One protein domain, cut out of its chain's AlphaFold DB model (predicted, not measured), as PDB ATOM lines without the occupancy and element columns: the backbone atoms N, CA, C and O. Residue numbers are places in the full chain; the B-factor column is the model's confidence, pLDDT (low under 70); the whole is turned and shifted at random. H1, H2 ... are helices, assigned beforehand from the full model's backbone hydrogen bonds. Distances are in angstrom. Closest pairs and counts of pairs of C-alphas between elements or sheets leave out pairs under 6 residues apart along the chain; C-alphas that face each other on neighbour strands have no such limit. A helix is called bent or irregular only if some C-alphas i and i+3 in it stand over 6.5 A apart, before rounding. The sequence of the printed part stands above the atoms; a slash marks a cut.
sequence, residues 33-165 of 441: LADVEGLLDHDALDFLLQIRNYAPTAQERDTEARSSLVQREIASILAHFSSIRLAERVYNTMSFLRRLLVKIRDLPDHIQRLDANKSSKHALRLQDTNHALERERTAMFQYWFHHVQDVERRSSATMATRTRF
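AT A GLANCE: This is residues 33 to 165 of the 441 residues of an uncharacterized protein of Phytophthora megakarya (UniProt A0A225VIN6). Look for a long, narrow V of two helices, H4 and the still longer H5, joined at one end by residues 113 to 115, with the far part of H5, residues 124 to 165, sticking out free. At the other end of H4 the chain bends off through H3 and H2, and the unnamed residues 46 to 57 join H2 to the small H1. The contacts are few, and no helix clearly touches another. The printed part has 133 residues, with five named helices in the order H1, H2, H3, H4, H5 and no named strand, and its class is all helix. It is only just extended, close to loose, with a radius of gyration of the C-alphas of 21.5 A, and elongated, with spans of 72 by 43 by 27 A.

HOW THE PARTS SIT: Going along the printed part, you first meet H1, residues 42 to 45, which is apart from H2, residues 58 to 65. H2 is close to but not clearly touching H3, residues 68 to 80; their closest C-alphas, of Ala 65 and Gln 71, are 6.7 A apart. These two run the same way at a steep tilt of 65 degrees. H3 is about perpendicular, at 87 degrees, to H4, residues 83 to 112, and close but not clearly touching, with the closest C-alphas, of Leu 78 and Leu 86, 7.6 A apart. H4 and H5, residues 116 to 165, run opposite ways at a shallow tilt of 19 degrees. They are close but not clearly touching: their closest C-alphas, of Ile 111 and Ser 119, are 6.9 A apart. H1 is apart from H3, H4 and H5, and H3 is apart from H5. In H2 every O i to N i+4 pair is within hydrogen-bond range; in H3 8 of 9 are, in H4 24 of 26 and in H5 44 of 46, while H1 is too short for such a pair.

IN THESE COORDINATES: Find C-alpha 42 at (36.935, 22.063, -8.043), where H1 begins; it ends at residue 45. H2 follows at residues 58 to 65, and H3 runs 18.6 A from residue 68 to 80. From C-alpha 83 at (65.368, 26.603, -11.617), H4 runs 44.8 A to residue 112, with a kink of 28 degrees near residue 106; it is only just irregular, C-alphas 105 and 108 being 6.9 A apart. H5 runs 72.9 A from residue 116 to C-alpha 165 at (71.737, 5.001, -34.653).

THE WHOLE: The C-alphas farthest apart, of Asp 115 and Phe 165, are 73.8 A apart. The printed part has no cut. The link from H1 to H2 is long, with 12 residues, and the other three are tight. Mean pLDDT of the printed part is 71.5; 67 residues are under 70, among them residues 33 to 56, 74 to 89 and 108 to 119.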
ATOM      1  N   LEU A  33      45.127  34.173   0.961       57.78
ATOM      2  CA  LEU A  33      44.940  33.268  -0.180       57.78
ATOM      3  C   LEU A  33      43.815  32.236   0.005       57.78
ATOM      4  O   LEU A  33      43.524  31.517  -0.945       57.78
ATOM      5  N   ALA A  34      43.152  32.192   1.166       59.78
ATOM      6  CA  ALA A  34      42.022  31.286   1.408       59.78
ATOM      7  C   ALA A  34      40.885  31.485   0.381       59.78
ATOM      8  O   ALA A  34      40.330  30.526  -0.144       59.78
ATOM      9  N   ASP A  35      40.618  32.735  -0.005       62.56
ATOM     10  CA  ASP A  35      39.561  33.084  -0.965       62.56
ATOM     11  C   ASP A  35      39.853  32.625  -2.412       62.56
ATOM     12  O   ASP A  35      38.972  32.718  -3.267       62.56
ATOM     13  N   VAL A  36      41.065  32.135  -2.720       60.38
ATOM     14  CA  VAL A  36      41.376  31.535  -4.036       60.38
ATOM     15  C   VAL A  36      40.583  30.249  -4.246       60.38
ATOM     16  O   VAL A  36      40.145  29.982  -5.364       60.38
ATOM     17  N   GLU A  37      40.366  29.482  -3.177       60.91
ATOM     18  CA  GLU A  37      39.642  28.209  -3.209       60.91
ATOM     19  C   GLU A  37      38.174  28.400  -3.627       60.91
ATOM     20  O   GLU A  37      37.627  27.587  -4.361       60.91
ATOM     21  N   GLY A  38      37.563  29.530  -3.251       60.94
ATOM     22  CA  GLY A  38      36.207  29.906  -3.670       60.94
ATOM     23  C   GLY A  38      36.105  30.565  -5.053       60.94
ATOM     24  O   GLY A  38      34.997  30.872  -5.490       60.94
ATOM     25  N   LEU A  39      37.230  30.825  -5.732       58.72
ATOM     26  CA  LEU A  39      37.277  31.477  -7.051       58.72
ATOM     27  C   LEU A  39      37.622  30.507  -8.196       58.72
ATOM     28  O   LEU A  39      37.560  30.885  -9.368       58.72
ATOM     29  N   LEU A  40      38.022  29.282  -7.865       59.34
ATOM     30  CA  LEU A  40      38.418  28.248  -8.813       59.34
ATOM     31  C   LEU A  40      37.401  27.108  -8.812       59.34
ATOM     32  O   LEU A  40      36.799  26.794  -7.790       59.34
ATOM     33  N   ASP A  41      37.224  26.494  -9.978       56.53
ATOM     34  CA  ASP A  41      36.428  25.276 -10.107       56.53
ATOM     35  C   ASP A  41      37.124  24.115  -9.377       56.53
ATOM     36  O   ASP A  41      38.356  24.110  -9.272       56.53
ATOM     37  N   HIS A  42      36.371  23.129  -8.883       55.84
ATOM     38  CA  HIS A  42      36.935  22.063  -8.043       55.84
ATOM     39  C   HIS A  42      38.057  21.287  -8.757       55.84
ATOM     40  O   HIS A  42      39.093  21.019  -8.149       55.84
ATOM     41  N   ASP A  43      37.919  21.060 -10.067       51.19
ATOM     42  CA  ASP A  43      38.923  20.410 -10.920       51.19
ATOM     43  C   ASP A  43      40.250  21.196 -11.030       51.19
ATOM     44  O   ASP A  43      41.278  20.641 -11.419       51.19
ATOM     45  N   ALA A  44      40.259  22.497 -10.720       52.88
ATOM     46  CA  ALA A  44      41.454  23.343 -10.766       52.88
ATOM     47  C   ALA A  44      42.211  23.406  -9.425       52.88
ATOM     48  O   ALA A  44      43.372  23.825  -9.406       52.88
ATOM     49  N   LEU A  45      41.583  22.989  -8.319       54.09
ATOM     50  CA  LEU A  45      42.192  22.997  -6.983       54.09
ATOM     51  C   LEU A  45      43.292  21.935  -6.847       54.09
ATOM     52  O   LEU A  45      44.330  22.213  -6.248       54.09
ATOM     53  N   ASP A  46      43.124  20.775  -7.489       52.41
ATOM     54  CA  ASP A  46      44.109  19.680  -7.511       52.41
ATOM     55  C   ASP A  46      45.453  20.078  -8.156       52.41
ATOM     56  O   ASP A  46      46.487  19.461  -7.891       52.41
ATOM     57  N   PHE A  47      45.463  21.131  -8.981       49.94
ATOM     58  CA  PHE A  47      46.666  21.657  -9.637       49.94
ATOM     59  C   PHE A  47      47.303  22.846  -8.901       49.94
ATOM     60  O   PHE A  47      48.345  23.349  -9.336       49.94
ATOM     61  N   LEU A  48      46.714  23.314  -7.794       52.56
ATOM     62  CA  LEU A  48      47.330  24.334  -6.952       52.56
ATOM     63  C   LEU A  48      48.324  23.728  -5.958       52.56
ATOM     64  O   LEU A  48      48.098  22.693  -5.337       52.56
ATOM     65  N   LEU A  49      49.424  24.453  -5.739       55.03
ATOM     66  CA  LEU A  49      50.347  24.162  -4.649       55.03
ATOM     67  C   LEU A  49      49.638  24.404  -3.311       55.03
ATOM     68  O   LEU A  49      49.416  25.555  -2.929       55.03
ATOM     69  N   GLN A  50      49.310  23.325  -2.598       51.41
ATOM     70  CA  GLN A  50      48.724  23.402  -1.261       51.41
ATOM     71  C   GLN A  50      49.665  24.156  -0.315       51.41
ATOM     72  O   GLN A  50      50.809  23.760  -0.075       51.41
ATOM     73  N   ILE A  51      49.176  25.270   0.225       53.44
ATOM     74  CA  ILE A  51      49.925  26.111   1.154       53.44
ATOM     75  C   ILE A  51      49.856  25.452   2.532       53.44
ATOM     76  O   ILE A  51      48.771  25.198   3.051       53.44
ATOM     77  N   ARG A  52      51.009  25.180   3.159       54.38
ATOM     78  CA  ARG A  52      51.015  24.749   4.563       54.38
ATOM     79  C   ARG A  52      50.606  25.918   5.458       54.38
ATOM     80  O   ARG A  52      51.254  26.960   5.445       54.38
ATOM     81  N   ASN A  53      49.623  25.683   6.324       52.81
ATOM     82  CA  ASN A  53      49.146  26.630   7.344       52.81
ATOM     83  C   ASN A  53      50.149  26.865   8.501       52.81
ATOM     84  O   ASN A  53      49.793  27.418   9.538       52.81
ATOM     85  N   TYR A  54      51.395  26.404   8.362       60.28
ATOM     86  CA  TYR A  54      52.484  26.606   9.313       60.28
ATOM     87  C   TYR A  54      53.825  26.647   8.571       60.28
ATOM     88  O   TYR A  54      54.006  25.990   7.543       60.28
ATOM     89  N   ALA A  55      54.785  27.403   9.106       59.97
ATOM     90  CA  ALA A  55      56.144  27.430   8.578       59.97
ATOM     91  C   ALA A  55      56.881  26.124   8.950       59.97
ATOM     92  O   ALA A  55      57.038  25.853  10.143       59.97
ATOM     93  N   PRO A  56      57.358  25.318   7.979       62.03
ATOM     94  CA  PRO A  56      58.047  24.069   8.278       62.03
ATOM     95  C   PRO A  56      59.413  24.327   8.927       62.03
ATOM     96  O   PRO A  56      60.203  25.180   8.492       62.03
ATOM     97  N   THR A  57      59.702  23.557   9.974       74.25
ATOM     98  CA  THR A  57      60.963  23.615  10.715       74.25
ATOM     99  C   THR A  57      62.153  23.248   9.823       74.25
ATOM    100  O   THR A  57      62.013  22.630   8.767       74.25
ATOM    101  N   ALA A  58      63.364  23.639  10.235       65.31
ATOM    102  CA  ALA A  58      64.575  23.336   9.470       65.31
ATOM    103  C   ALA A  58      64.772  21.824   9.254       65.31
ATOM    104  O   ALA A  58      65.124  21.408   8.157       65.31
ATOM    105  N   GLN A  59      64.464  21.017  10.273       65.94
ATOM    106  CA  GLN A  59      64.550  19.563  10.202       65.94
ATOM    107  C   GLN A  59      63.530  18.971   9.220       65.94
ATOM    108  O   GLN A  59      63.910  18.143   8.399       65.94
ATOM    109  N   GLU A  60      62.270  19.420   9.251       70.88
ATOM    110  CA  GLU A  60      61.241  18.969   8.299       70.88
ATOM    111  C   GLU A  60      61.647  19.286   6.855       70.88
ATOM    112  O   GLU A  60      61.617  18.400   6.001       70.88
ATOM    113  N   ARG A  61      62.126  20.513   6.599       70.25
ATOM    114  CA  ARG A  61      62.617  20.927   5.274       70.25
ATOM    115  C   ARG A  61      63.773  20.061   4.779       70.25
ATOM    116  O   ARG A  61      63.761  19.659   3.620       70.25
ATOM    117  N   ASP A  62      64.737  19.744   5.642       67.00
ATOM    118  CA  ASP A  62      65.871  18.889   5.281       67.00
ATOM    119  C   ASP A  62      65.445  17.431   5.042       67.00
ATOM    120  O   ASP A  62      65.977  16.783   4.141       67.00
ATOM    121  N   THR A  63      64.469  16.906   5.795       75.62
ATOM    122  CA  THR A  63      63.922  15.558   5.549       75.62
ATOM    123  C   THR A  63      63.108  15.481   4.259       75.62
ATOM    124  O   THR A  63      63.214  14.504   3.523       75.62
ATOM    125  N   GLU A  64      62.342  16.522   3.939       71.31
ATOM    126  CA  GLU A  64      61.487  16.578   2.752       71.31
ATOM    127  C   GLU A  64      62.314  16.811   1.479       71.31
ATOM    128  O   GLU A  64      62.098  16.136   0.477       71.31
ATOM    129  N   ALA A  65      63.358  17.646   1.540       65.56
ATOM    130  CA  ALA A  65      64.331  17.814   0.454       65.56
ATOM    131  C   ALA A  65      65.195  16.561   0.192       65.56
ATOM    132  O   ALA A  65      65.762  16.416  -0.893       65.56
ATOM    133  N   ARG A  66      65.301  15.650   1.170       67.50
ATOM    134  CA  ARG A  66      65.951  14.330   1.034       67.50
ATOM    135  C   ARG A  66      64.981  13.207   0.658       67.50
ATOM    136  O   ARG A  66      65.424  12.084   0.441       67.50
ATOM    137  N   SER A  67      63.680  13.482   0.560       72.19
ATOM    138  CA  SER A  67      62.703  12.494   0.102       72.19
ATOM    139  C   SER A  67      62.908  12.208  -1.385       72.19
ATOM    140  O   SER A  67      62.809  13.110  -2.217       72.19
ATOM    141  N   SER A  68      63.149  10.944  -1.735       60.88
ATOM    142  CA  SER A  68      63.351  10.506  -3.123       60.88
ATOM    143  C   SER A  68      62.151  10.814  -4.024       60.88
ATOM    144  O   SER A  68      62.328  11.121  -5.201       60.88
ATOM    145  N   LEU A  69      60.934  10.810  -3.467       62.59
ATOM    146  CA  LEU A  69      59.718  11.214  -4.172       62.59
ATOM    147  C   LEU A  69      59.773  12.705  -4.528       62.59
ATOM    148  O   LEU A  69      59.645  13.060  -5.696       62.59
ATOM    149  N   VAL A  70      60.058  13.569  -3.550       66.88
ATOM    150  CA  VAL A  70      60.178  15.024  -3.757       66.88
ATOM    151  C   VAL A  70      61.309  15.346  -4.737       66.88
ATOM    152  O   VAL A  70      61.122  16.158  -5.639       66.88
ATOM    153  N   GLN A  71      62.454  14.669  -4.623       68.19
ATOM    154  CA  GLN A  71      63.574  14.831  -5.553       68.19
ATOM    155  C   GLN A  71      63.213  14.415  -6.983       68.19
ATOM    156  O   GLN A  71      63.573  15.129  -7.914       68.19
ATOM    157  N   ARG A  72      62.475  13.315  -7.177       71.12
ATOM    158  CA  ARG A  72      62.039  12.853  -8.505       71.12
ATOM    159  C   ARG A  72      61.057  13.822  -9.164       71.12
ATOM    160  O   ARG A  72      61.223  14.146 -10.342       71.12
ATOM    161  N   GLU A  73      60.062  14.302  -8.420       70.94
ATOM    162  CA  GLU A  73      59.090  15.268  -8.948       70.94
ATOM    163  C   GLU A  73      59.771  16.613  -9.257       70.94
ATOM    164  O   GLU A  73      59.640  17.138 -10.364       70.94
ATOM    165  N   ILE A  74      60.598  17.137  -8.340       67.75
ATOM    166  CA  ILE A  74      61.351  18.381  -8.564       67.75
ATOM    167  C   ILE A  74      62.336  18.236  -9.730       67.75
ATOM    168  O   ILE A  74      62.412  19.144 -10.554       67.75
ATOM    169  N   ALA A  75      63.054  17.116  -9.864       60.59
ATOM    170  CA  ALA A  75      63.951  16.880 -10.997       60.59
ATOM    171  C   ALA A  75      63.195  16.859 -12.335       60.59
ATOM    172  O   ALA A  75      63.670  17.432 -13.315       60.59
ATOM    173  N   SER A  76      61.995  16.273 -12.368       60.59
ATOM    174  CA  SER A  76      61.139  16.240 -13.562       60.59
ATOM    175  C   SER A  76      60.662  17.641 -13.968       60.59
ATOM    176  O   SER A  76      60.678  17.987 -15.152       60.59
ATOM    177  N   ILE A  77      60.309  18.480 -12.987       62.84
ATOM    178  CA  ILE A  77      59.940  19.885 -13.210       62.84
ATOM    179  C   ILE A  77      61.165  20.702 -13.649       62.84
ATOM    180  O   ILE A  77      61.074  21.459 -14.614       62.84
ATOM    181  N   LEU A  78      62.320  20.533 -12.996       63.25
ATOM    182  CA  LEU A  78      63.562  21.252 -13.316       63.25
ATOM    183  C   LEU A  78      64.144  20.876 -14.686       63.25
ATOM    184  O   LEU A  78      64.751  21.725 -15.338       63.25
ATOM    185  N   ALA A  79      63.919  19.645 -15.151       63.94
ATOM    186  CA  ALA A  79      64.277  19.209 -16.500       63.94
ATOM    187  C   ALA A  79      63.465  19.929 -17.598       63.94
ATOM    188  O   ALA A  79      63.960  20.090 -18.711       63.94
ATOM    189  N   HIS A  80      62.241  20.384 -17.294       57.66
ATOM    190  CA  HIS A  80      61.404  21.172 -18.211       57.66
ATOM    191  C   HIS A  80      61.510  22.691 -18.001       57.66
ATOM    192  O   HIS A  80      61.361  23.463 -18.949       57.66
ATOM    193  N   PHE A  81      61.762  23.138 -16.770       52.88
ATOM    194  CA  PHE A  81      61.795  24.546 -16.389       52.88
ATOM    195  C   PHE A  81      63.041  24.833 -15.551       52.88
ATOM    196  O   PHE A  81      63.111  24.454 -14.384       52.88
ATOM    197  N   SER A  82      64.009  25.557 -16.123       58.78
ATOM    198  CA  SER A  82      65.234  25.925 -15.404       58.78
ATOM    199  C   SER A  82      64.921  26.620 -14.073       58.78
ATOM    200  O   SER A  82      64.014  27.451 -13.989       58.78
ATOM    201  N   SER A  83      65.674  26.276 -13.023       52.84
ATOM    202  CA  SER A  83      65.368  26.603 -11.617       52.84
ATOM    203  C   SER A  83      65.032  28.077 -11.368       52.84
ATOM    204  O   SER A  83      64.070  28.388 -10.664       52.84
ATOM    205  N   ILE A  84      65.781  28.983 -11.996       53.12
ATOM    206  CA  ILE A  84      65.589  30.436 -11.912       53.12
ATOM    207  C   ILE A  84      64.243  30.852 -12.529       53.12
ATOM    208  O   ILE A  84      63.477  31.587 -11.906       53.12
ATOM    209  N   ARG A  85      63.910  30.334 -13.720       60.38
ATOM    210  CA  ARG A  85      62.665  30.665 -14.437       60.38
ATOM    211  C   ARG A  85      61.443  30.000 -13.806       60.38
ATOM    212  O   ARG A  85      60.355  30.565 -13.872       60.38
ATOM    213  N   LEU A  86      61.606  28.829 -13.189       62.09
ATOM    214  CA  LEU A  86      60.561  28.175 -12.402       62.09
ATOM    215  C   LEU A  86      60.187  29.034 -11.188       62.09
ATOM    216  O   LEU A  86      59.019  29.384 -11.029       62.09
ATOM    217  N   ALA A  87      61.177  29.423 -10.375       60.94
ATOM    218  CA  ALA A  87      60.952  30.265  -9.204       60.94
ATOM    219  C   ALA A  87      60.319  31.610  -9.593       60.94
ATOM    220  O   ALA A  87      59.293  31.989  -9.029       60.94
ATOM    221  N   GLU A  88      60.866  32.296 -10.603       63.75
ATOM    222  CA  GLU A  88      60.308  33.549 -11.120       63.75
ATOM    223  C   GLU A  88      58.841  33.395 -11.555       63.75
ATOM    224  O   GLU A  88      57.999  34.210 -11.174       63.75
ATOM    225  N   ARG A  89      58.504  32.344 -12.317       66.62
ATOM    226  CA  ARG A  89      57.122  32.080 -12.750       66.62
ATOM    227  C   ARG A  89      56.191  31.833 -11.569       66.62
ATOM    228  O   ARG A  89      55.133  32.450 -11.520       66.62
ATOM    229  N   VAL A  90      56.584  30.993 -10.610       70.75
ATOM    230  CA  VAL A  90      55.773  30.713  -9.414       70.75
ATOM    231  C   VAL A  90      55.537  31.998  -8.614       70.75
ATOM    232  O   VAL A  90      54.387  32.344  -8.344       70.75
ATOM    233  N   TYR A  91      56.584  32.775  -8.315       64.44
ATOM    234  CA  TYR A  91      56.443  34.043  -7.591       64.44
ATOM    235  C   TYR A  91      55.604  35.079  -8.357       64.44
ATOM    236  O   TYR A  91      54.787  35.771  -7.743       64.44
ATOM    237  N   ASN A  92      55.745  35.177  -9.683       66.12
ATOM    238  CA  ASN A  92      54.955  36.098 -10.504       66.12
ATOM    239  C   ASN A  92      53.473  35.701 -10.569       66.12
ATOM    240  O   ASN A  92      52.616  36.573 -10.403       66.12
ATOM    241  N   THR A  93      53.162  34.411 -10.734       70.25
ATOM    242  CA  THR A  93      51.784  33.889 -10.711       70.25
ATOM    243  C   THR A  93      51.136  34.121  -9.347       70.25
ATOM    244  O   THR A  93      50.058  34.709  -9.281       70.25
ATOM    245  N   MET A  94      51.815  33.790  -8.244       68.50
ATOM    246  CA  MET A  94      51.295  34.048  -6.891       68.50
ATOM    247  C   MET A  94      51.099  35.549  -6.619       68.50
ATOM    248  O   MET A  94      50.096  35.957  -6.031       68.50
ATOM    249  N   SER A  95      52.006  36.400  -7.108       67.00
ATOM    250  CA  SER A  95      51.875  37.862  -7.007       67.00
ATOM    251  C   SER A  95      50.744  38.419  -7.876       67.00
ATOM    252  O   SER A  95      50.151  39.447  -7.547       67.00
ATOM    253  N   PHE A  96      50.441  37.792  -9.016       67.81
ATOM    254  CA  PHE A  96      49.274  38.123  -9.833       67.81
ATOM    255  C   PHE A  96      47.974  37.737  -9.117       67.81
ATOM    256  O   PHE A  96      47.117  38.602  -8.954       67.81
ATOM    257  N   LEU A  97      47.875  36.505  -8.601       71.12
ATOM    258  CA  LEU A  97      46.710  36.024  -7.850       71.12
ATOM    259  C   LEU A  97      46.401  36.919  -6.640       71.12
ATOM    260  O   LEU A  97      45.277  37.394  -6.519       71.12
ATOM    261  N   ARG A  98      47.399  37.282  -5.817       68.25
ATOM    262  CA  ARG A  98      47.193  38.233  -4.701       68.25
ATOM    263  C   ARG A  98      46.640  39.588  -5.162       68.25
ATOM    264  O   ARG A  98      45.705  40.110  -4.565       68.25
ATOM    265  N   ARG A  99      47.173  40.158  -6.251       71.44
ATOM    266  CA  ARG A  99      46.677  41.433  -6.815       71.44
ATOM    267  C   ARG A  99      45.270  41.316  -7.405       71.44
ATOM    268  O   ARG A  99      44.545  42.308  -7.411       71.44
ATOM    269  N   LEU A 100      44.894  40.139  -7.905       73.44
ATOM    270  CA  LEU A 100      43.545  39.850  -8.381       73.44
ATOM    271  C   LEU A 100      42.559  39.766  -7.205       73.44
ATOM    272  O   LEU A 100      41.538  40.444  -7.239       73.44
ATOM    273  N   LEU A 101      42.903  39.038  -6.136       71.38
ATOM    274  CA  LEU A 101      42.079  38.924  -4.924       71.38
ATOM    275  C   LEU A 101      41.831  40.272  -4.253       71.38
ATOM    276  O   LEU A 101      40.689  40.576  -3.933       71.38
ATOM    277  N   VAL A 102      42.864  41.110  -4.087       75.88
ATOM    278  CA  VAL A 102      42.696  42.468  -3.532       75.88
ATOM    279  C   VAL A 102      41.693  43.268  -4.369       75.88
ATOM    280  O   VAL A 102      40.747  43.824  -3.824       75.88
ATOM    281  N   LYS A 103      41.812  43.239  -5.703       73.12
ATOM    282  CA  LYS A 103      40.846  43.904  -6.595       73.12
ATOM    283  C   LYS A 103      39.430  43.333  -6.501       73.12
ATOM    284  O   LYS A 103      38.485  44.094  -6.674       73.12
ATOM    285  N   ILE A 104      39.276  42.028  -6.270       72.88
ATOM    286  CA  ILE A 104      37.970  41.375  -6.092       72.88
ATOM    287  C   ILE A 104      37.357  41.759  -4.738       72.88
ATOM    288  O   ILE A 104      36.182  42.110  -4.699       72.88
ATOM    289  N   ARG A 105      38.151  41.773  -3.658       73.75
ATOM    290  CA  ARG A 105      37.746  42.211  -2.309       73.75
ATOM    291  C   ARG A 105      37.361  43.699  -2.270       73.75
ATOM    292  O   ARG A 105      36.388  44.049  -1.613       73.75
ATOM    293  N   ASP A 106      38.057  44.555  -3.021       70.75
ATOM    294  CA  ASP A 106      37.764  45.995  -3.120       70.75
ATOM    295  C   ASP A 106      36.538  46.318  -4.007       70.75
ATOM    296  O   ASP A 106      35.964  47.410  -3.916       70.75
ATOM    297  N   LEU A 107      36.129  45.400  -4.893       70.56
ATOM    298  CA  LEU A 107      35.101  45.658  -5.909       70.56
ATOM    299  C   LEU A 107      33.707  45.989  -5.323       70.56
ATOM    300  O   LEU A 107      33.106  46.955  -5.804       70.56
ATOM    301  N   PRO A 108      33.179  45.285  -4.294       66.56
ATOM    302  CA  PRO A 108      31.880  45.598  -3.692       66.56
ATOM    303  C   PRO A 108      31.858  46.978  -3.025       66.56
ATOM    304  O   PRO A 108      30.921  47.749  -3.234       66.56
ATOM    305  N   ASP A 109      32.919  47.319  -2.292       66.56
ATOM    306  CA  ASP A 109      33.102  48.614  -1.627       66.56
ATOM    307  C   ASP A 109      33.175  49.767  -2.640       66.56
ATOM    308  O   ASP A 109      32.634  50.856  -2.415       66.56
ATOM    309  N   HIS A 110      33.813  49.528  -3.790       62.38
ATOM    310  CA  HIS A 110      33.867  50.498  -4.878       62.38
ATOM    311  C   HIS A 110      32.501  50.666  -5.561       62.38
ATOM    312  O   HIS A 110      32.097  51.793  -5.851       62.38
ATOM    313  N   ILE A 111      31.757  49.572  -5.766       64.50
ATOM    314  CA  ILE A 111      30.400  49.590  -6.335       64.50
ATOM    315  C   ILE A 111      29.421  50.338  -5.417       64.50
ATOM    316  O   ILE A 111      28.666  51.175  -5.908       64.50
ATOM    317  N   GLN A 112      29.466  50.120  -4.098       63.81
ATOM    318  CA  GLN A 112      28.592  50.816  -3.138       63.81
ATOM    319  C   GLN A 112      28.838  52.334  -3.067       63.81
ATOM    320  O   GLN A 112      27.927  53.090  -2.734       63.81
ATOM    321  N   ARG A 113      30.053  52.803  -3.386       63.25
ATOM    322  CA  ARG A 113      30.427  54.232  -3.348       63.25
ATOM    323  C   ARG A 113      30.225  54.966  -4.683       63.25
ATOM    324  O   ARG A 113      30.498  56.166  -4.763       63.25
ATOM    325  N   LEU A 114      29.774  54.280  -5.739       57.44
ATOM    326  CA  LEU A 114      29.644  54.844  -7.084       57.44
ATOM    327  C   LEU A 114      28.217  55.314  -7.402       57.44
ATOM    328  O   LEU A 114      27.304  54.523  -7.613       57.44
ATOM    329  N   ASP A 115      28.075  56.628  -7.566       62.38
ATOM    330  CA  ASP A 115      26.905  57.268  -8.179       62.38
ATOM    331  C   ASP A 115      26.597  56.662  -9.569       62.38
ATOM    332  O   ASP A 115      27.516  56.351 -10.338       62.38
ATOM    333  N   ALA A 116      25.316  56.488  -9.911       61.91
ATOM    334  CA  ALA A 116      24.853  55.586 -10.977       61.91
ATOM    335  C   ALA A 116      25.508  55.857 -12.348       61.91
ATOM    336  O   ALA A 116      25.897  54.936 -13.072       61.91
ATOM    337  N   ASN A 117      25.718  57.134 -12.679       64.75
ATOM    338  CA  ASN A 117      26.321  57.561 -13.945       64.75
ATOM    339  C   ASN A 117      27.859  57.358 -13.983       64.75
ATOM    340  O   ASN A 117      28.464  57.237 -15.050       64.75
ATOM    341  N   LYS A 118      28.515  57.281 -12.815       66.88
ATOM    342  CA  LYS A 118      29.936  56.906 -12.683       66.88
ATOM    343  C   LYS A 118      30.107  55.386 -12.681       66.88
ATOM    344  O   LYS A 118      31.057  54.899 -13.289       66.88
ATOM    345  N   SER A 119      29.163  54.658 -12.077       69.12
ATOM    346  CA  SER A 119      29.105  53.191 -12.096       69.12
ATOM    347  C   SER A 119      29.061  52.646 -13.531       69.12
ATOM    348  O   SER A 119      29.915  51.847 -13.911       69.12
ATOM    349  N   SER A 120      28.189  53.190 -14.393       72.94
ATOM    350  CA  SER A 120      28.121  52.815 -15.818       72.94
ATOM    351  C   SER A 120      29.460  52.998 -16.566       72.94
ATOM    352  O   SER A 120      29.934  52.080 -17.237       72.94
ATOM    353  N   LYS A 121      30.148  54.137 -16.379       77.81
ATOM    354  CA  LYS A 121      31.479  54.399 -16.975       77.81
ATOM    355  C   LYS A 121      32.610  53.549 -16.382       77.81
ATOM    356  O   LYS A 121      33.694  53.467 -16.964       77.81
ATOM    357  N   HIS A 122      32.411  52.977 -15.198       77.06
ATOM    358  CA  HIS A 122      33.343  52.030 -14.596       77.06
ATOM    359  C   HIS A 122      33.121  50.620 -15.160       77.06
ATOM    360  O   HIS A 122      34.078  49.996 -15.611       77.06
ATOM    361  N   ALA A 123      31.862  50.179 -15.247       79.69
ATOM    362  CA  ALA A 123      31.476  48.902 -15.845       79.69
ATOM    363  C   ALA A 123      31.959  48.762 -17.299       79.69
ATOM    364  O   ALA A 123      32.523  47.732 -17.655       79.69
ATOM    365  N   LEU A 124      31.828  49.817 -18.113       83.94
ATOM    366  CA  LEU A 124      32.262  49.788 -19.516       83.94
ATOM    367  C   LEU A 124      33.789  49.626 -19.654       83.94
ATOM    368  O   LEU A 124      34.257  48.807 -20.438       83.94
ATOM    369  N   ARG A 125      34.574  50.310 -18.807       85.19
ATOM    370  CA  ARG A 125      36.039  50.138 -18.762       85.19
ATOM    371  C   ARG A 125      36.455  48.753 -18.266       85.19
ATOM    372  O   ARG A 125      37.407  48.196 -18.799       85.19
ATOM    373  N   LEU A 126      35.747  48.193 -17.282       81.56
ATOM    374  CA  LEU A 126      35.972  46.814 -16.833       81.56
ATOM    375  C   LEU A 126      35.688  45.807 -17.957       81.56
ATOM    376  O   LEU A 126      36.469  44.878 -18.157       81.56
ATOM    377  N   GLN A 127      34.618  46.022 -18.725       85.38
ATOM    378  CA  GLN A 127      34.274  45.197 -19.881       85.38
ATOM    379  C   GLN A 127      35.360  45.256 -20.969       85.38
ATOM    380  O   GLN A 127      35.787  44.206 -21.446       85.38
ATOM    381  N   ASP A 128      35.872  46.445 -21.301       85.88
ATOM    382  CA  ASP A 128      36.993  46.600 -22.240       85.88
ATOM    383  C   ASP A 128      38.262  45.883 -21.752       85.88
ATOM    384  O   ASP A 128      38.923  45.196 -22.536       85.88
ATOM    385  N   THR A 129      38.589  45.981 -20.455       84.06
ATOM    386  CA  THR A 129      39.740  45.259 -19.884       84.06
ATOM    387  C   THR A 129      39.540  43.747 -19.870       84.06
ATOM    388  O   THR A 129      40.484  43.025 -20.170       84.06
ATOM    389  N   ASN A 130      38.328  43.251 -19.607       81.44
ATOM    390  CA  ASN A 130      38.030  41.819 -19.676       81.44
ATOM    391  C   ASN A 130      38.142  41.299 -21.116       81.44
ATOM    392  O   ASN A 130      38.769  40.271 -21.346       81.44
ATOM    393  N   HIS A 131      37.635  42.041 -22.107       89.38
ATOM    394  CA  HIS A 131      37.799  41.686 -23.523       89.38
ATOM    395  C   HIS A 131      39.259  41.741 -23.992       89.38
ATOM    396  O   HIS A 131      39.633  41.002 -24.903       89.38
ATOM    397  N   ALA A 132      40.090  42.609 -23.408       87.44
ATOM    398  CA  ALA A 132      41.532  42.611 -23.654       87.44
ATOM    399  C   ALA A 132      42.213  41.376 -23.046       87.44
ATOM    400  O   ALA A 132      42.927  40.669 -23.756       87.44
ATOM    401  N   LEU A 133      41.918  41.067 -21.780       85.88
ATOM    402  CA  LEU A 133      42.456  39.901 -21.079       85.88
ATOM    403  C   LEU A 133      42.029  38.578 -21.730       85.88
ATOM    404  O   LEU A 133      42.857  37.685 -21.850       85.88
ATOM    405  N   GLU A 134      40.795  38.447 -22.224       83.31
ATOM    406  CA  GLU A 134      40.357  37.246 -22.954       83.31
ATOM    407  C   GLU A 134      41.082  37.070 -24.301       83.31
ATOM    408  O   GLU A 134      41.411  35.948 -24.698       83.31
ATOM    409  N   ARG A 135      41.425  38.170 -24.989       88.38
ATOM    410  CA  ARG A 135      42.273  38.120 -26.194       88.38
ATOM    411  C   ARG A 135      43.703  37.686 -25.866       88.38
ATOM    412  O   ARG A 135      44.232  36.810 -26.550       88.38
ATOM    413  N   GLU A 136      44.307  38.237 -24.814       84.81
ATOM    414  CA  GLU A 136      45.645  37.840 -24.348       84.81
ATOM    415  C   GLU A 136      45.673  36.383 -23.861       84.81
ATOM    416  O   GLU A 136      46.561  35.622 -24.245       84.81
ATOM    417  N   ARG A 137      44.659  35.959 -23.099       73.62
ATOM    418  CA  ARG A 137      44.440  34.576 -22.653       73.62
ATOM    419  C   ARG A 137      44.359  33.616 -23.838       73.62
ATOM    420  O   ARG A 137      45.063  32.609 -23.850       73.62
ATOM    421  N   THR A 138      43.566  33.947 -24.856       90.62
ATOM    422  CA  THR A 138      43.430  33.135 -26.078       90.62
ATOM    423  C   THR A 138      44.756  33.027 -26.839       90.62
ATOM    424  O   THR A 138      45.169  31.923 -27.197       90.62
ATOM    425  N   ALA A 139      45.459  34.147 -27.039       86.38
ATOM    426  CA  ALA A 139      46.759  34.164 -27.710       86.38
ATOM    427  C   ALA A 139      47.822  33.361 -26.936       86.38
ATOM    428  O   ALA A 139      48.594  32.609 -27.530       86.38
ATOM    429  N   MET A 140      47.826  33.466 -25.604       83.31
ATOM    430  CA  MET A 140      48.711  32.706 -24.724       83.31
ATOM    431  C   MET A 140      48.431  31.198 -24.793       83.31
ATOM    432  O   MET A 140      49.377  30.420 -24.910       83.31
ATOM    433  N   PHE A 141      47.163  30.769 -24.780       80.06
ATOM    434  CA  PHE A 141      46.815  29.353 -24.955       80.06
ATOM    435  C   PHE A 141      47.266  28.808 -26.314       80.06
ATOM    436  O   PHE A 141      47.874  27.741 -26.364       80.06
ATOM    437  N   GLN A 142      47.031  29.547 -27.404       87.62
ATOM    438  CA  GLN A 142      47.478  29.151 -28.745       87.62
ATOM    439  C   GLN A 142      49.007  29.046 -28.828       87.62
ATOM    440  O   GLN A 142      49.530  28.056 -29.343       87.62
ATOM    441  N   TYR A 143      49.732  30.024 -28.273       90.00
ATOM    442  CA  TYR A 143      51.193  29.998 -28.211       90.00
ATOM    443  C   TYR A 143      51.712  28.764 -27.463       90.00
ATOM    444  O   TYR A 143      52.539  28.030 -28.004       90.00
ATOM    445  N   TRP A 144      51.216  28.500 -26.249       80.94
ATOM    446  CA  TRP A 144      51.679  27.360 -25.454       80.94
ATOM    447  C   TRP A 144      51.310  26.019 -26.082       80.94
ATOM    448  O   TRP A 144      52.146  25.120 -26.094       80.94
ATOM    449  N   PHE A 145      50.118  25.896 -26.672       90.62
ATOM    450  CA  PHE A 145      49.705  24.696 -27.399       90.62
ATOM    451  C   PHE A 145      50.669  24.371 -28.551       90.62
ATOM    452  O   PHE A 145      51.185  23.256 -28.638       90.62
ATOM    453  N   HIS A 146      50.990  25.360 -29.392       90.06
ATOM    454  CA  HIS A 146      51.960  25.175 -30.471       90.06
ATOM    455  C   HIS A 146      53.382  24.930 -29.952       90.06
ATOM    456  O   HIS A 146      54.084  24.086 -30.504       90.06
ATOM    457  N   HIS A 147      53.800  25.613 -28.883       84.75
ATOM    458  CA  HIS A 147      55.127  25.441 -28.293       84.75
ATOM    459  C   HIS A 147      55.333  24.029 -27.725       84.75
ATOM    460  O   HIS A 147      56.365  23.416 -27.991       84.75
ATOM    461  N   VAL A 148      54.344  23.482 -27.009       86.31
ATOM    462  CA  VAL A 148      54.385  22.105 -26.486       86.31
ATOM    463  C   VAL A 148      54.470  21.095 -27.633       86.31
ATOM    464  O   VAL A 148      55.367  20.255 -27.624       86.31
ATOM    465  N   GLN A 149      53.637  21.231 -28.673       89.50
ATOM    466  CA  GLN A 149      53.715  20.366 -29.861       89.50
ATOM    467  C   GLN A 149      55.059  20.469 -30.602       89.50
ATOM    468  O   GLN A 149      55.536  19.489 -31.175       89.50
ATOM    469  N   ASP A 150      55.673  21.654 -30.631       89.69
ATOM    470  CA  ASP A 150      56.992  21.868 -31.226       89.69
ATOM    471  C   ASP A 150      58.097  21.161 -30.437       89.69
ATOM    472  O   ASP A 150      58.957  20.509 -31.036       89.69
ATOM    473  N   VAL A 151      58.065  21.261 -29.107       86.38
ATOM    474  CA  VAL A 151      58.999  20.568 -28.210       86.38
ATOM    475  C   VAL A 151      58.828  19.051 -28.327       86.38
ATOM    476  O   VAL A 151      59.820  18.349 -28.517       86.38
ATOM    477  N   GLU A 152      57.591  18.550 -28.323       88.50
ATOM    478  CA  GLU A 152      57.270  17.124 -28.477       88.50
ATOM    479  C   GLU A 152      57.715  16.562 -29.838       88.50
ATOM    480  O   GLU A 152      58.302  15.478 -29.915       88.50
ATOM    481  N   ARG A 153      57.523  17.311 -30.934       92.62
ATOM    482  CA  ARG A 153      58.039  16.914 -32.256       92.62
ATOM    483  C   ARG A 153      59.567  16.880 -32.293       92.62
ATOM    484  O   ARG A 153      60.132  15.966 -32.896       92.62
ATOM    485  N   ARG A 154      60.251  17.832 -31.647       89.94
ATOM    486  CA  ARG A 154      61.726  17.873 -31.585       89.94
ATOM    487  C   ARG A 154      62.293  16.737 -30.729       89.94
ATOM    488  O   ARG A 154      63.239  16.076 -31.167       89.94
ATOM    489  N   SER A 155      61.707  16.461 -29.563       80.25
ATOM    490  CA  SER A 155      62.123  15.346 -28.701       80.25
ATOM    491  C   SER A 155      61.895  14.001 -29.401       80.25
ATOM    492  O   SER A 155      62.816  13.185 -29.471       80.25
ATOM    493  N   SER A 156      60.739  13.819 -30.045       90.88
ATOM    494  CA  SER A 156      60.415  12.629 -30.845       90.88
ATOM    495  C   SER A 156      61.378  12.420 -32.019       90.88
ATOM    496  O   SER A 156      61.850  11.305 -32.240       90.88
ATOM    497  N   ALA A 157      61.731  13.480 -32.758       92.25
ATOM    498  CA  ALA A 157      62.693  13.403 -33.862       92.25
ATOM    499  C   ALA A 157      64.113  13.048 -33.380       92.25
ATOM    500  O   ALA A 157      64.805  12.237 -34.005       92.25
ATOM    501  N   THR A 158      64.526  13.605 -32.240       90.00
ATOM    502  CA  THR A 158      65.813  13.302 -31.596       90.00
ATOM    503  C   THR A 158      65.859  11.843 -31.147       90.00
ATOM    504  O   THR A 158      66.795  11.117 -31.489       90.00
ATOM    505  N   MET A 159      64.803  11.370 -30.480       86.88
ATOM    506  CA  MET A 159      64.671   9.973 -30.064       86.88
ATOM    507  C   MET A 159      64.653   9.011 -31.252       86.88
ATOM    508  O   MET A 159      65.407   8.041 -31.253       86.88
ATOM    509  N   ALA A 160      63.886   9.296 -32.307       93.06
ATOM    510  CA  ALA A 160      63.867   8.472 -33.516       93.06
ATOM    511  C   ALA A 160      65.252   8.383 -34.184       93.06
ATOM    512  O   ALA A 160      65.631   7.328 -34.699       93.06
ATOM    513  N   THR A 161      66.032   9.468 -34.148       94.00
ATOM    514  CA  THR A 161      67.411   9.496 -34.657       94.00
ATOM    515  C   THR A 161      68.335   8.630 -33.797       94.00
ATOM    516  O   THR A 161      69.062   7.794 -34.339       94.00
ATOM    517  N   ARG A 162      68.246   8.742 -32.464       90.31
ATOM    518  CA  ARG A 162      69.013   7.919 -31.513       90.31
ATOM    519  C   ARG A 162      68.689   6.424 -31.649       90.31
ATOM    520  O   ARG A 162      69.602   5.609 -31.748       90.31
ATOM    521  N   THR A 163      67.411   6.060 -31.764       94.00
ATOM    522  CA  THR A 163      66.974   4.670 -31.986       94.00
ATOM    523  C   THR A 163      67.501   4.103 -33.308       94.00
ATOM    524  O   THR A 163      67.975   2.967 -33.349       94.00
ATOM    525  N   ARG A 164      67.490   4.891 -34.396       96.50
ATOM    526  CA  ARG A 164      68.075   4.480 -35.688       96.50
ATOM    527  C   ARG A 164      69.588   4.283 -35.605       96.50
ATOM    528  O   ARG A 164      70.096   3.338 -36.205       96.50
ATOM    529  N   PHE A 165      70.298   5.144 -34.874       95.06
ATOM    530  CA  PHE A 165      71.737   5.001 -34.653       95.06
ATOM    531  C   PHE A 165      72.059   3.672 -33.957       95.06
ATOM    532  O   PHE A 165      72.787   2.859 -34.527       95.06
TER     533      PHE A 165